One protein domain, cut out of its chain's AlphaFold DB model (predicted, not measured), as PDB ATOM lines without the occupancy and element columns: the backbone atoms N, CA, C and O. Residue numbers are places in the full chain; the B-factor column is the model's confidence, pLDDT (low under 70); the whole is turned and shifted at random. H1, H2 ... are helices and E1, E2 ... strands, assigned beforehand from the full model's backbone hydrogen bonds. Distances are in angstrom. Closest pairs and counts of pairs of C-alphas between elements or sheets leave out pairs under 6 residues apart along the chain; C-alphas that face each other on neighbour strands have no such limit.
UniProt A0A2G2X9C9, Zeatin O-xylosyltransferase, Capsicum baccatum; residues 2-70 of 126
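This is residues 2 to 70 of the 126 residues of the protein "Zeatin O-xylosyltransferase" of Capsicum baccatum (UniProt A0A2G2X9C9). A small two-stranded ribbon, E1 beside E2, has the long helix H1 and the short helix H2 over one face, and a long loop runs out past this body to a tip, residues 38 to 43, that sticks out free. The printed part has 69 residues, with H1, E1, H2 and E2 in that order along the chain; the strands are parallel, and the class is mixed, with 29 residues in named elements, under half. It is only just compact, close to loose, with a radius of gyration of the C-alphas of 13.1 A, and its elongated outline spans 41 by 24 by 19 A.

Find C-alpha 11 at (-12.868, -14.837, -32.789); from there H1, residues 11 to 24, runs 19.6 A. E1, residues 28 to 32, starts at C-alpha 28, (-31.093, -14.604, -25.269), and covers 12.6 A. H2 is residues 54 to 58, 6.4 A. E2, residues 62 to 66, covers 13.0 A and ends at C-alpha 66, (-19.512, -19.924, -18.816).

Look first at the neighbour strands E1 and E2, parallel with 17 degrees between their directions: N 30 and O 63 are 2.9 A apart and N 63 and O 28 are 3.0 A apart, within hydrogen-bond range. E1, H2 and E2 form a strand-helix-strand unit, two parallel strands with a helix between them in the chain, and its crossover is right-handed. The closest C-alphas of H1 and E1 are those of Leu 21 and Phe 28, 7.7 A apart. H1 and H2 are close but not clearly touching; their closest C-alphas, of Glu 22 and Ile 58, are 7.0 A apart. H1 and E2 are only just apart, at 8.4 A. In H1 and H2 every O i to N i+4 pair is within hydrogen-bond range.

The C-alphas farthest apart are those of His 25 and Phe 41, at 41.4 A. The printed part has no cut; the link from E1 to H2, residues 33 to 53, is long, and the other two are tight. The mean pLDDT of the printed part is 70.7, and residues 2 to 9, 33 to 47 and 67 to 70 are under 70.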
ATOM      1  N   SER A   2     -29.152 -22.747 -30.438       44.62
ATOM      2  CA  SER A   2     -28.084 -23.544 -29.817       44.62
ATOM      3  C   SER A   2     -27.194 -24.093 -30.922       44.62
ATOM      4  O   SER A   2     -27.682 -24.786 -31.811       44.62
ATOM      5  N   PHE A   3     -25.908 -23.759 -30.892       55.41
ATOM      6  CA  PHE A   3     -24.907 -24.384 -31.753       55.41
ATOM      7  C   PHE A   3     -24.542 -25.724 -31.103       55.41
ATOM      8  O   PHE A   3     -24.254 -25.741 -29.912       55.41
ATOM      9  N   GLY A   4     -24.653 -26.856 -31.806       47.12
ATOM     10  CA  GLY A   4     -24.539 -28.216 -31.243       47.12
ATOM     11  C   GLY A   4     -23.160 -28.574 -30.659       47.12
ATOM     12  O   GLY A   4     -22.324 -27.710 -30.409       47.12
ATOM     13  N   MET A   5     -22.896 -29.859 -30.392       49.41
ATOM     14  CA  MET A   5     -21.651 -30.324 -29.743       49.41
ATOM     15  C   MET A   5     -20.367 -30.119 -30.572       49.41
ATOM     16  O   MET A   5     -19.279 -30.166 -30.009       49.41
ATOM     17  N   THR A   6     -20.485 -29.847 -31.872       45.50
ATOM     18  CA  THR A   6     -19.385 -30.002 -32.839       45.50
ATOM     19  C   THR A   6     -18.760 -28.700 -33.346       45.50
ATOM     20  O   THR A   6     -17.835 -28.758 -34.151       45.50
ATOM     21  N   THR A   7     -19.243 -27.527 -32.930       53.41
ATOM     22  CA  THR A   7     -18.805 -26.243 -33.503       53.41
ATOM     23  C   THR A   7     -17.884 -25.488 -32.546       53.41
ATOM     24  O   THR A   7     -18.346 -24.949 -31.539       53.41
ATOM     25  N   SER A   8     -16.593 -25.439 -32.874       59.12
ATOM     26  CA  SER A   8     -15.651 -24.454 -32.330       59.12
ATOM     27  C   SER A   8     -15.760 -23.179 -33.169       59.12
ATOM     28  O   SER A   8     -15.714 -23.280 -34.392       59.12
ATOM     29  N   LEU A   9     -15.933 -22.016 -32.536       67.69
ATOM     30  CA  LEU A   9     -16.052 -20.724 -33.226       67.69
ATOM     31  C   LEU A   9     -14.728 -19.953 -33.162       67.69
ATOM     32  O   LEU A   9     -14.092 -19.911 -32.107       67.69
ATOM     33  N   CYS A  10     -14.336 -19.325 -34.267       73.75
ATOM     34  CA  CYS A  10     -13.215 -18.381 -34.320       73.75
ATOM     35  C   CYS A  10     -13.596 -17.014 -33.710       73.75
ATOM     36  O   CYS A  10     -14.780 -16.712 -33.539       73.75
ATOM     37  N   ASP A  11     -12.612 -16.157 -33.403       75.94
ATOM     38  CA  ASP A  11     -12.868 -14.837 -32.789       75.94
ATOM     39  C   ASP A  11     -13.737 -13.943 -33.681       75.94
ATOM     40  O   ASP A  11     -14.582 -13.197 -33.188       75.94
ATOM     41  N   GLU A  12     -13.571 -14.039 -34.999       78.50
ATOM     42  CA  GLU A  12     -14.376 -13.307 -35.974       78.50
ATOM     43  C   GLU A  12     -15.853 -13.724 -35.912       78.50
ATOM     44  O   GLU A  12     -16.746 -12.874 -35.954       78.50
ATOM     45  N   GLU A  13     -16.122 -15.022 -35.758       80.38
ATOM     46  CA  GLU A  13     -17.479 -15.567 -35.648       80.38
ATOM     47  C   GLU A  13     -18.114 -15.203 -34.302       80.38
ATOM     48  O   GLU A  13     -19.289 -14.830 -34.239       80.38
ATOM     49  N   ILE A  14     -17.326 -15.240 -33.224       81.81
ATOM     50  CA  ILE A  14     -17.737 -14.763 -31.900       81.81
ATOM     51  C   ILE A  14     -18.111 -13.280 -31.971       81.81
ATOM     52  O   ILE A  14     -19.179 -12.903 -31.491       81.81
ATOM     53  N   ASN A  15     -17.293 -12.441 -32.608       84.62
ATOM     54  CA  ASN A  15     -17.596 -11.020 -32.773       84.62
ATOM     55  C   ASN A  15     -18.876 -10.793 -33.584       84.62
ATOM     56  O   ASN A  15     -19.697  -9.948 -33.216       84.62
ATOM     57  N   ALA A  16     -19.090 -11.560 -34.654       85.75
ATOM     58  CA  ALA A  16     -20.324 -11.483 -35.428       85.75
ATOM     59  C   ALA A  16     -21.557 -11.816 -34.568       85.75
ATOM     60  O   ALA A  16     -22.571 -11.118 -34.648       85.75
ATOM     61  N   LEU A  17     -21.459 -12.828 -33.698       86.25
ATOM     62  CA  LEU A  17     -22.521 -13.175 -32.750       86.25
ATOM     63  C   LEU A  17     -22.748 -12.080 -31.710       86.25
ATOM     64  O   LEU A  17     -23.892 -11.694 -31.493       86.25
ATOM     65  N   VAL A  18     -21.689 -11.545 -31.104       87.56
ATOM     66  CA  VAL A  18     -21.756 -10.442 -30.131       87.56
ATOM     67  C   VAL A  18     -22.523  -9.258 -30.719       87.56
ATOM     68  O   VAL A  18     -23.505  -8.799 -30.132       87.56
ATOM     69  N   VAL A  19     -22.127  -8.822 -31.920       89.31
ATOM     70  CA  VAL A  19     -22.764  -7.711 -32.641       89.31
ATOM     71  C   VAL A  19     -24.205  -8.047 -33.024       89.31
ATOM     72  O   VAL A  19     -25.093  -7.204 -32.886       89.31
ATOM     73  N   GLY A  20     -24.458  -9.266 -33.503       89.88
ATOM     74  CA  GLY A  20     -25.790  -9.718 -33.900       89.88
ATOM     75  C   GLY A  20     -26.764  -9.768 -32.724       89.88
ATOM     76  O   GLY A  20     -27.864  -9.224 -32.810       89.88
ATOM     77  N   LEU A  21     -26.346 -10.356 -31.603       88.75
ATOM     78  CA  LEU A  21     -27.130 -10.432 -30.372       88.75
ATOM     79  C   LEU A  21     -27.440  -9.034 -29.836       88.75
ATOM     80  O   LEU A  21     -28.593  -8.747 -29.512       88.75
ATOM     81  N   GLU A  22     -26.454  -8.135 -29.832       86.62
ATOM     82  CA  GLU A  22     -26.638  -6.755 -29.380       86.62
ATOM     83  C   GLU A  22     -27.645  -5.979 -30.244       86.62
ATOM     84  O   GLU A  22     -28.537  -5.321 -29.700       86.62
ATOM     85  N   LYS A  23     -27.540  -6.089 -31.576       87.75
ATOM     86  CA  LYS A  23     -28.426  -5.405 -32.537       87.75
ATOM     87  C   LYS A  23     -29.815  -6.021 -32.644       87.75
ATOM     88  O   LYS A  23     -30.750  -5.338 -33.044       87.75
ATOM     89  N   SER A  24     -29.964  -7.304 -32.318       87.19
ATOM     90  CA  SER A  24     -31.251  -7.994 -32.449       87.19
ATOM     91  C   SER A  24     -32.326  -7.428 -31.517       87.19
ATOM     92  O   SER A  24     -33.517  -7.609 -31.774       87.19
ATOM     93  N   HIS A  25     -31.913  -6.794 -30.412       82.88
ATOM     94  CA  HIS A  25     -32.777  -6.407 -29.290       82.88
ATOM     95  C   HIS A  25     -33.638  -7.562 -28.744       82.88
ATOM     96  O   HIS A  25     -34.566  -7.331 -27.971       82.88
ATOM     97  N   GLN A  26     -33.323  -8.804 -29.119       82.88
ATOM     98  CA  GLN A  26     -33.993  -9.994 -28.627       82.88
ATOM     99  C   GLN A  26     -33.326 -10.463 -27.347       82.88
ATOM    100  O   GLN A  26     -32.124 -10.275 -27.141       82.88
ATOM    101  N   LYS A  27     -34.118 -11.103 -26.493       81.50
ATOM    102  CA  LYS A  27     -33.603 -11.740 -25.289       81.50
ATOM    103  C   LYS A  27     -32.963 -13.078 -25.625       81.50
ATOM    104  O   LYS A  27     -33.451 -13.800 -26.495       81.50
ATOM    105  N   PHE A  28     -31.861 -13.404 -24.961       82.06
ATOM    106  CA  PHE A  28     -31.093 -14.604 -25.269       82.06
ATOM    107  C   PHE A  28     -30.385 -15.181 -24.046       82.06
ATOM    108  O   PHE A  28     -30.094 -14.498 -23.069       82.06
ATOM    109  N   ILE A  29     -30.058 -16.467 -24.138       82.00
ATOM    110  CA  ILE A  29     -29.114 -17.130 -23.243       82.00
ATOM    111  C   ILE A  29     -28.015 -17.692 -24.135       82.00
ATOM    112  O   ILE A  29     -28.305 -18.448 -25.067       82.00
ATOM    113  N   TRP A  30     -26.768 -17.313 -23.873       82.69
ATOM    114  CA  TRP A  30     -25.611 -17.814 -24.599       82.69
ATOM    115  C   TRP A  30     -24.693 -18.580 -23.653       82.69
ATOM    116  O   TRP A  30     -24.104 -18.024 -22.730       82.69
ATOM    117  N   VAL A  31     -24.577 -19.884 -23.891       78.50
ATOM    118  CA  VAL A  31     -23.649 -20.748 -23.161       78.50
ATOM    119  C   VAL A  31     -22.313 -20.761 -23.895       78.50
ATOM    120  O   VAL A  31     -22.200 -21.351 -24.973       78.50
ATOM    121  N   LEU A  32     -21.305 -20.128 -23.303       75.75
ATOM    122  CA  LEU A  32     -19.926 -20.197 -23.766       75.75
ATOM    123  C   LEU A  32     -19.322 -21.529 -23.334       75.75
ATOM    124  O   LEU A  32     -19.393 -21.928 -22.168       75.75
ATOM    125  N   ARG A  33     -18.712 -22.225 -24.289       68.81
ATOM    126  CA  ARG A  33     -17.958 -23.445 -24.021       68.81
ATOM    127  C   ARG A  33     -16.483 -23.160 -24.219       68.81
ATOM    128  O   ARG A  33     -16.107 -22.610 -25.247       68.81
ATOM    129  N   ASP A  34     -15.669 -23.622 -23.281       62.22
ATOM    130  CA  ASP A  34     -14.224 -23.683 -23.458       62.22
ATOM    131  C   ASP A  34     -13.901 -24.809 -24.450       62.22
ATOM    132  O   ASP A  34     -13.653 -25.956 -24.074       62.22
ATOM    133  N   THR A  35     -13.967 -24.522 -25.748       53.81
ATOM    134  CA  THR A  35     -13.477 -25.440 -26.778       53.81
ATOM    135  C   THR A  35     -11.962 -25.316 -26.878       53.81
ATOM    136  O   THR A  35     -11.445 -24.670 -27.781       53.81
ATOM    137  N   ASN A  36     -11.253 -25.927 -25.925       42.88
ATOM    138  CA  ASN A  36      -9.959 -26.557 -26.187       42.88
ATOM    139  C   ASN A  36      -9.604 -27.540 -25.063       42.88
ATOM    140  O   ASN A  36      -8.964 -27.201 -24.071       42.88
ATOM    141  N   LYS A  37     -10.012 -28.799 -25.229       44.81
ATOM    142  CA  LYS A  37      -9.365 -29.943 -24.572       44.81
ATOM    143  C   LYS A  37      -8.994 -30.960 -25.645       44.81
ATOM    144  O   LYS A  37      -9.629 -31.997 -25.795       44.81
ATOM    145  N   GLY A  38      -7.992 -30.576 -26.430       39.19
ATOM    146  CA  GLY A  38      -7.241 -31.451 -27.324       39.19
ATOM    147  C   GLY A  38      -5.855 -31.812 -26.791       39.19
ATOM    148  O   GLY A  38      -5.154 -32.547 -27.468       39.19
ATOM    149  N   ASP A  39      -5.453 -31.340 -25.604       36.56
ATOM    150  CA  ASP A  39      -4.181 -31.752 -25.012       36.56
ATOM    151  C   ASP A  39      -4.233 -31.759 -23.481       36.56
ATOM    152  O   ASP A  39      -4.788 -30.865 -22.841       36.56
ATOM    153  N   VAL A  40      -3.678 -32.815 -22.889       49.47
ATOM    154  CA  VAL A  40      -3.718 -33.102 -21.444       49.47
ATOM    155  C   VAL A  40      -2.607 -32.355 -20.683       49.47
ATOM    156  O   VAL A  40      -2.502 -32.503 -19.469       49.47
ATOM    157  N   PHE A  41      -1.804 -31.506 -21.341       43.03
ATOM    158  CA  PHE A  41      -0.589 -30.951 -20.721       43.03
ATOM    159  C   PHE A  41      -0.290 -29.449 -20.889       43.03
ATOM    160  O   PHE A  41       0.751 -29.011 -20.408       43.03
ATOM    161  N   THR A  42      -1.182 -28.609 -21.427       41.72
ATOM    162  CA  THR A  42      -0.959 -27.142 -21.448       41.72
ATOM    163  C   THR A  42      -2.237 -26.363 -21.131       41.72
ATOM    164  O   THR A  42      -3.171 -26.252 -21.920       41.72
ATOM    165  N   ALA A  43      -2.294 -25.846 -19.904       40.81
ATOM    166  CA  ALA A  43      -3.441 -25.163 -19.321       40.81
ATOM    167  C   ALA A  43      -3.505 -23.676 -19.713       40.81
ATOM    168  O   ALA A  43      -3.369 -22.805 -18.859       40.81
ATOM    169  N   GLU A  44      -3.766 -23.377 -20.983       44.16
ATOM    170  CA  GLU A  44      -4.237 -22.046 -21.385       44.16
ATOM    171  C   GLU A  44      -5.630 -22.165 -21.997       44.16
ATOM    172  O   GLU A  44      -5.831 -22.411 -23.185       44.16
ATOM    173  N   VAL A  45      -6.629 -22.033 -21.124       53.22
ATOM    174  CA  VAL A  45      -8.034 -21.935 -21.514       53.22
ATOM    175  C   VAL A  45      -8.204 -20.618 -22.271       53.22
ATOM    176  O   VAL A  45      -8.102 -19.545 -21.674       53.22
ATOM    177  N   ARG A  46      -8.448 -20.681 -23.586       59.75
ATOM    178  CA  ARG A  46      -8.782 -19.504 -24.400       59.75
ATOM    179  C   ARG A  46     -10.112 -18.931 -23.912       59.75
ATOM    180  O   ARG A  46     -11.178 -19.395 -24.306       59.75
ATOM    181  N   LYS A  47     -10.047 -17.934 -23.029       62.59
ATOM    182  CA  LYS A  47     -11.226 -17.184 -22.591       62.59
ATOM    183  C   LYS A  47     -11.739 -16.342 -23.753       62.59
ATOM    184  O   LYS A  47     -10.988 -15.555 -24.325       62.59
ATOM    185  N   VAL A  48     -13.021 -16.490 -24.062       71.00
ATOM    186  CA  VAL A  48     -13.725 -15.616 -25.005       71.00
ATOM    187  C   VAL A  48     -13.691 -14.185 -24.468       71.00
ATOM    188  O   VAL A  48     -14.118 -13.941 -23.338       71.00
ATOM    189  N   GLN A  49     -13.166 -13.255 -25.266       72.19
ATOM    190  CA  GLN A  49     -13.104 -11.837 -24.920       72.19
ATOM    191  C   GLN A  49     -14.260 -11.088 -25.579       72.19
ATOM    192  O   GLN A  49     -14.568 -11.310 -26.748       72.19
ATOM    193  N   PHE A  50     -14.887 -10.192 -24.822       82.12
ATOM    194  CA  PHE A  50     -15.956  -9.329 -25.310       82.12
ATOM    195  C   PHE A  50     -15.484  -7.879 -25.422       82.12
ATOM    196  O   PHE A  50     -14.591  -7.478 -24.672       82.12
ATOM    197  N   PRO A  51     -16.102  -7.070 -26.305       83.56
ATOM    198  CA  PRO A  51     -15.904  -5.628 -26.301       83.56
ATOM    199  C   PRO A  51     -16.210  -5.034 -24.924       83.56
ATOM    200  O   PRO A  51     -17.121  -5.489 -24.225       83.56
ATOM    201  N   GLU A  52     -15.486  -3.980 -24.557       84.50
ATOM    202  CA  GLU A  52     -15.666  -3.304 -23.274       84.50
ATOM    203  C   GLU A  52     -17.136  -2.905 -23.047       84.50
ATOM    204  O   GLU A  52     -17.826  -2.421 -23.952       84.50
ATOM    205  N   GLY A  53     -17.644  -3.180 -21.841       86.81
ATOM    206  CA  GLY A  53     -19.021  -2.887 -21.437       86.81
ATOM    207  C   GLY A  53     -20.108  -3.740 -22.104       86.81
ATOM    208  O   GLY A  53     -21.285  -3.452 -21.905       86.81
ATOM    209  N   TYR A  54     -19.767  -4.762 -22.900       87.75
ATOM    210  CA  TYR A  54     -20.763  -5.603 -23.580       87.75
ATOM    211  C   TYR A  54     -21.743  -6.263 -22.604       87.75
ATOM    212  O   TYR A  54     -22.953  -6.154 -22.794       87.75
ATOM    213  N   GLU A  55     -21.233  -6.889 -21.540       85.12
ATOM    214  CA  GLU A  55     -22.063  -7.581 -20.543       85.12
ATOM    215  C   GLU A  55     -23.041  -6.626 -19.846       85.12
ATOM    216  O   GLU A  55     -24.222  -6.939 -19.713       85.12
ATOM    217  N   GLU A  56     -22.606  -5.405 -19.526       85.75
ATOM    218  CA  GLU A  56     -23.490  -4.369 -18.979       85.75
ATOM    219  C   GLU A  56     -24.588  -3.967 -19.968       85.75
ATOM    220  O   GLU A  56     -25.755  -3.844 -19.595       85.75
ATOM    221  N   ARG A  57     -24.244  -3.816 -21.256       88.19
ATOM    222  CA  ARG A  57     -25.217  -3.471 -22.305       88.19
ATOM    223  C   ARG A  57     -26.240  -4.576 -22.543       88.19
ATOM    224  O   ARG A  57     -27.320  -4.288 -23.068       88.19
ATOM    225  N   ILE A  58     -25.928  -5.829 -22.225       87.12
ATOM    226  CA  ILE A  58     -26.860  -6.947 -22.395       87.12
ATOM    227  C   ILE A  58     -27.542  -7.384 -21.097       87.12
ATOM    228  O   ILE A  58     -28.454  -8.191 -21.196       87.12
ATOM    229  N   LYS A  59     -27.192  -6.854 -19.917       83.12
ATOM    230  CA  LYS A  59     -27.645  -7.392 -18.615       83.12
ATOM    231  C   LYS A  59     -29.164  -7.556 -18.455       83.12
ATOM    232  O   LYS A  59     -29.620  -8.437 -17.739       83.12
ATOM    233  N   GLU A  60     -29.958  -6.721 -19.125       80.69
ATOM    234  CA  GLU A  60     -31.431  -6.751 -19.058       80.69
ATOM    235  C   GLU A  60     -32.076  -7.690 -20.093       80.69
ATOM    236  O   GLU A  60     -33.292  -7.901 -20.097       80.69
ATOM    237  N   ARG A  61     -31.274  -8.247 -21.007       83.00
ATOM    238  CA  ARG A  61     -31.739  -9.020 -22.171       83.00
ATOM    239  C   ARG A  61     -31.012 -10.342 -22.389       83.00
ATOM    240  O   ARG A  61     -31.577 -11.249 -22.989       83.00
ATOM    241  N   GLY A  62     -29.770 -10.449 -21.951       82.38
ATOM    242  CA  GLY A  62     -28.869 -11.537 -22.275       82.38
ATOM    243  C   GLY A  62     -28.245 -12.120 -21.019       82.38
ATOM    244  O   GLY A  62     -27.730 -11.383 -20.184       82.38
ATOM    245  N   ILE A  63     -28.255 -13.445 -20.916       83.38
ATOM    246  CA  ILE A  63     -27.477 -14.180 -19.914       83.38
ATOM    247  C   ILE A  63     -26.324 -14.873 -20.634       83.38
ATOM    248  O   ILE A  63     -26.551 -15.645 -21.569       83.38
ATOM    249  N   ILE A  64     -25.094 -14.620 -20.188       82.25
ATOM    250  CA  ILE A  64     -23.905 -15.353 -20.629       82.25
ATOM    251  C   ILE A  64     -23.560 -16.367 -19.546       82.25
ATOM    252  O   ILE A  64     -23.325 -16.000 -18.401       82.25
ATOM    253  N   ALA A  65     -23.534 -17.645 -19.906       76.25
ATOM    254  CA  ALA A  65     -23.158 -18.716 -18.995       76.25
ATOM    255  C   ALA A  65     -21.825 -19.318 -19.441       76.25
ATOM    256  O   ALA A  65     -21.736 -19.869 -20.539       76.25
ATOM    257  N   ARG A  66     -20.796 -19.243 -18.594       76.81
ATOM    258  CA  ARG A  66     -19.512 -19.924 -18.816       76.81
ATOM    259  C   ARG A  66     -19.468 -21.231 -18.038       76.81
ATOM    260  O   ARG A  66     -19.924 -21.317 -16.898       76.81
ATOM    261  N   ARG A  67     -18.896 -22.274 -18.639       63.03
ATOM    262  CA  ARG A  67     -18.685 -23.547 -17.940       63.03
ATOM    263  C   ARG A  67     -17.665 -23.342 -16.811       63.03
ATOM    264  O   ARG A  67     -16.545 -22.932 -17.066       63.03
ATOM    265  N   GLY A  68     -18.048 -23.658 -15.572       59.28
ATOM    266  CA  GLY A  68     -17.171 -23.537 -14.397       59.28
ATOM    267  C   GLY A  68     -17.218 -22.183 -13.681       59.28
ATOM    268  O   GLY A  68     -16.569 -22.033 -12.651       59.28
ATOM    269  N   GLU A  69     -18.002 -21.222 -14.175       62.56
ATOM    270  CA  GLU A  69     -18.310 -19.992 -13.441       62.56
ATOM    271  C   GLU A  69     -19.397 -20.284 -12.395       62.56
ATOM    272  O   GLU A  69     -20.396 -20.950 -12.690       62.56
ATOM    273  N   LEU A  70     -19.177 -19.854 -11.147       55.44
ATOM    274  CA  LEU A  70     -20.126 -20.074 -10.059       55.44
ATOM    275  C   LEU A  70     -21.369 -19.215 -10.305       55.44
ATOM    276  O   LEU A  70     -21.372 -18.015 -10.043       55.44
TER     277      LEU A  70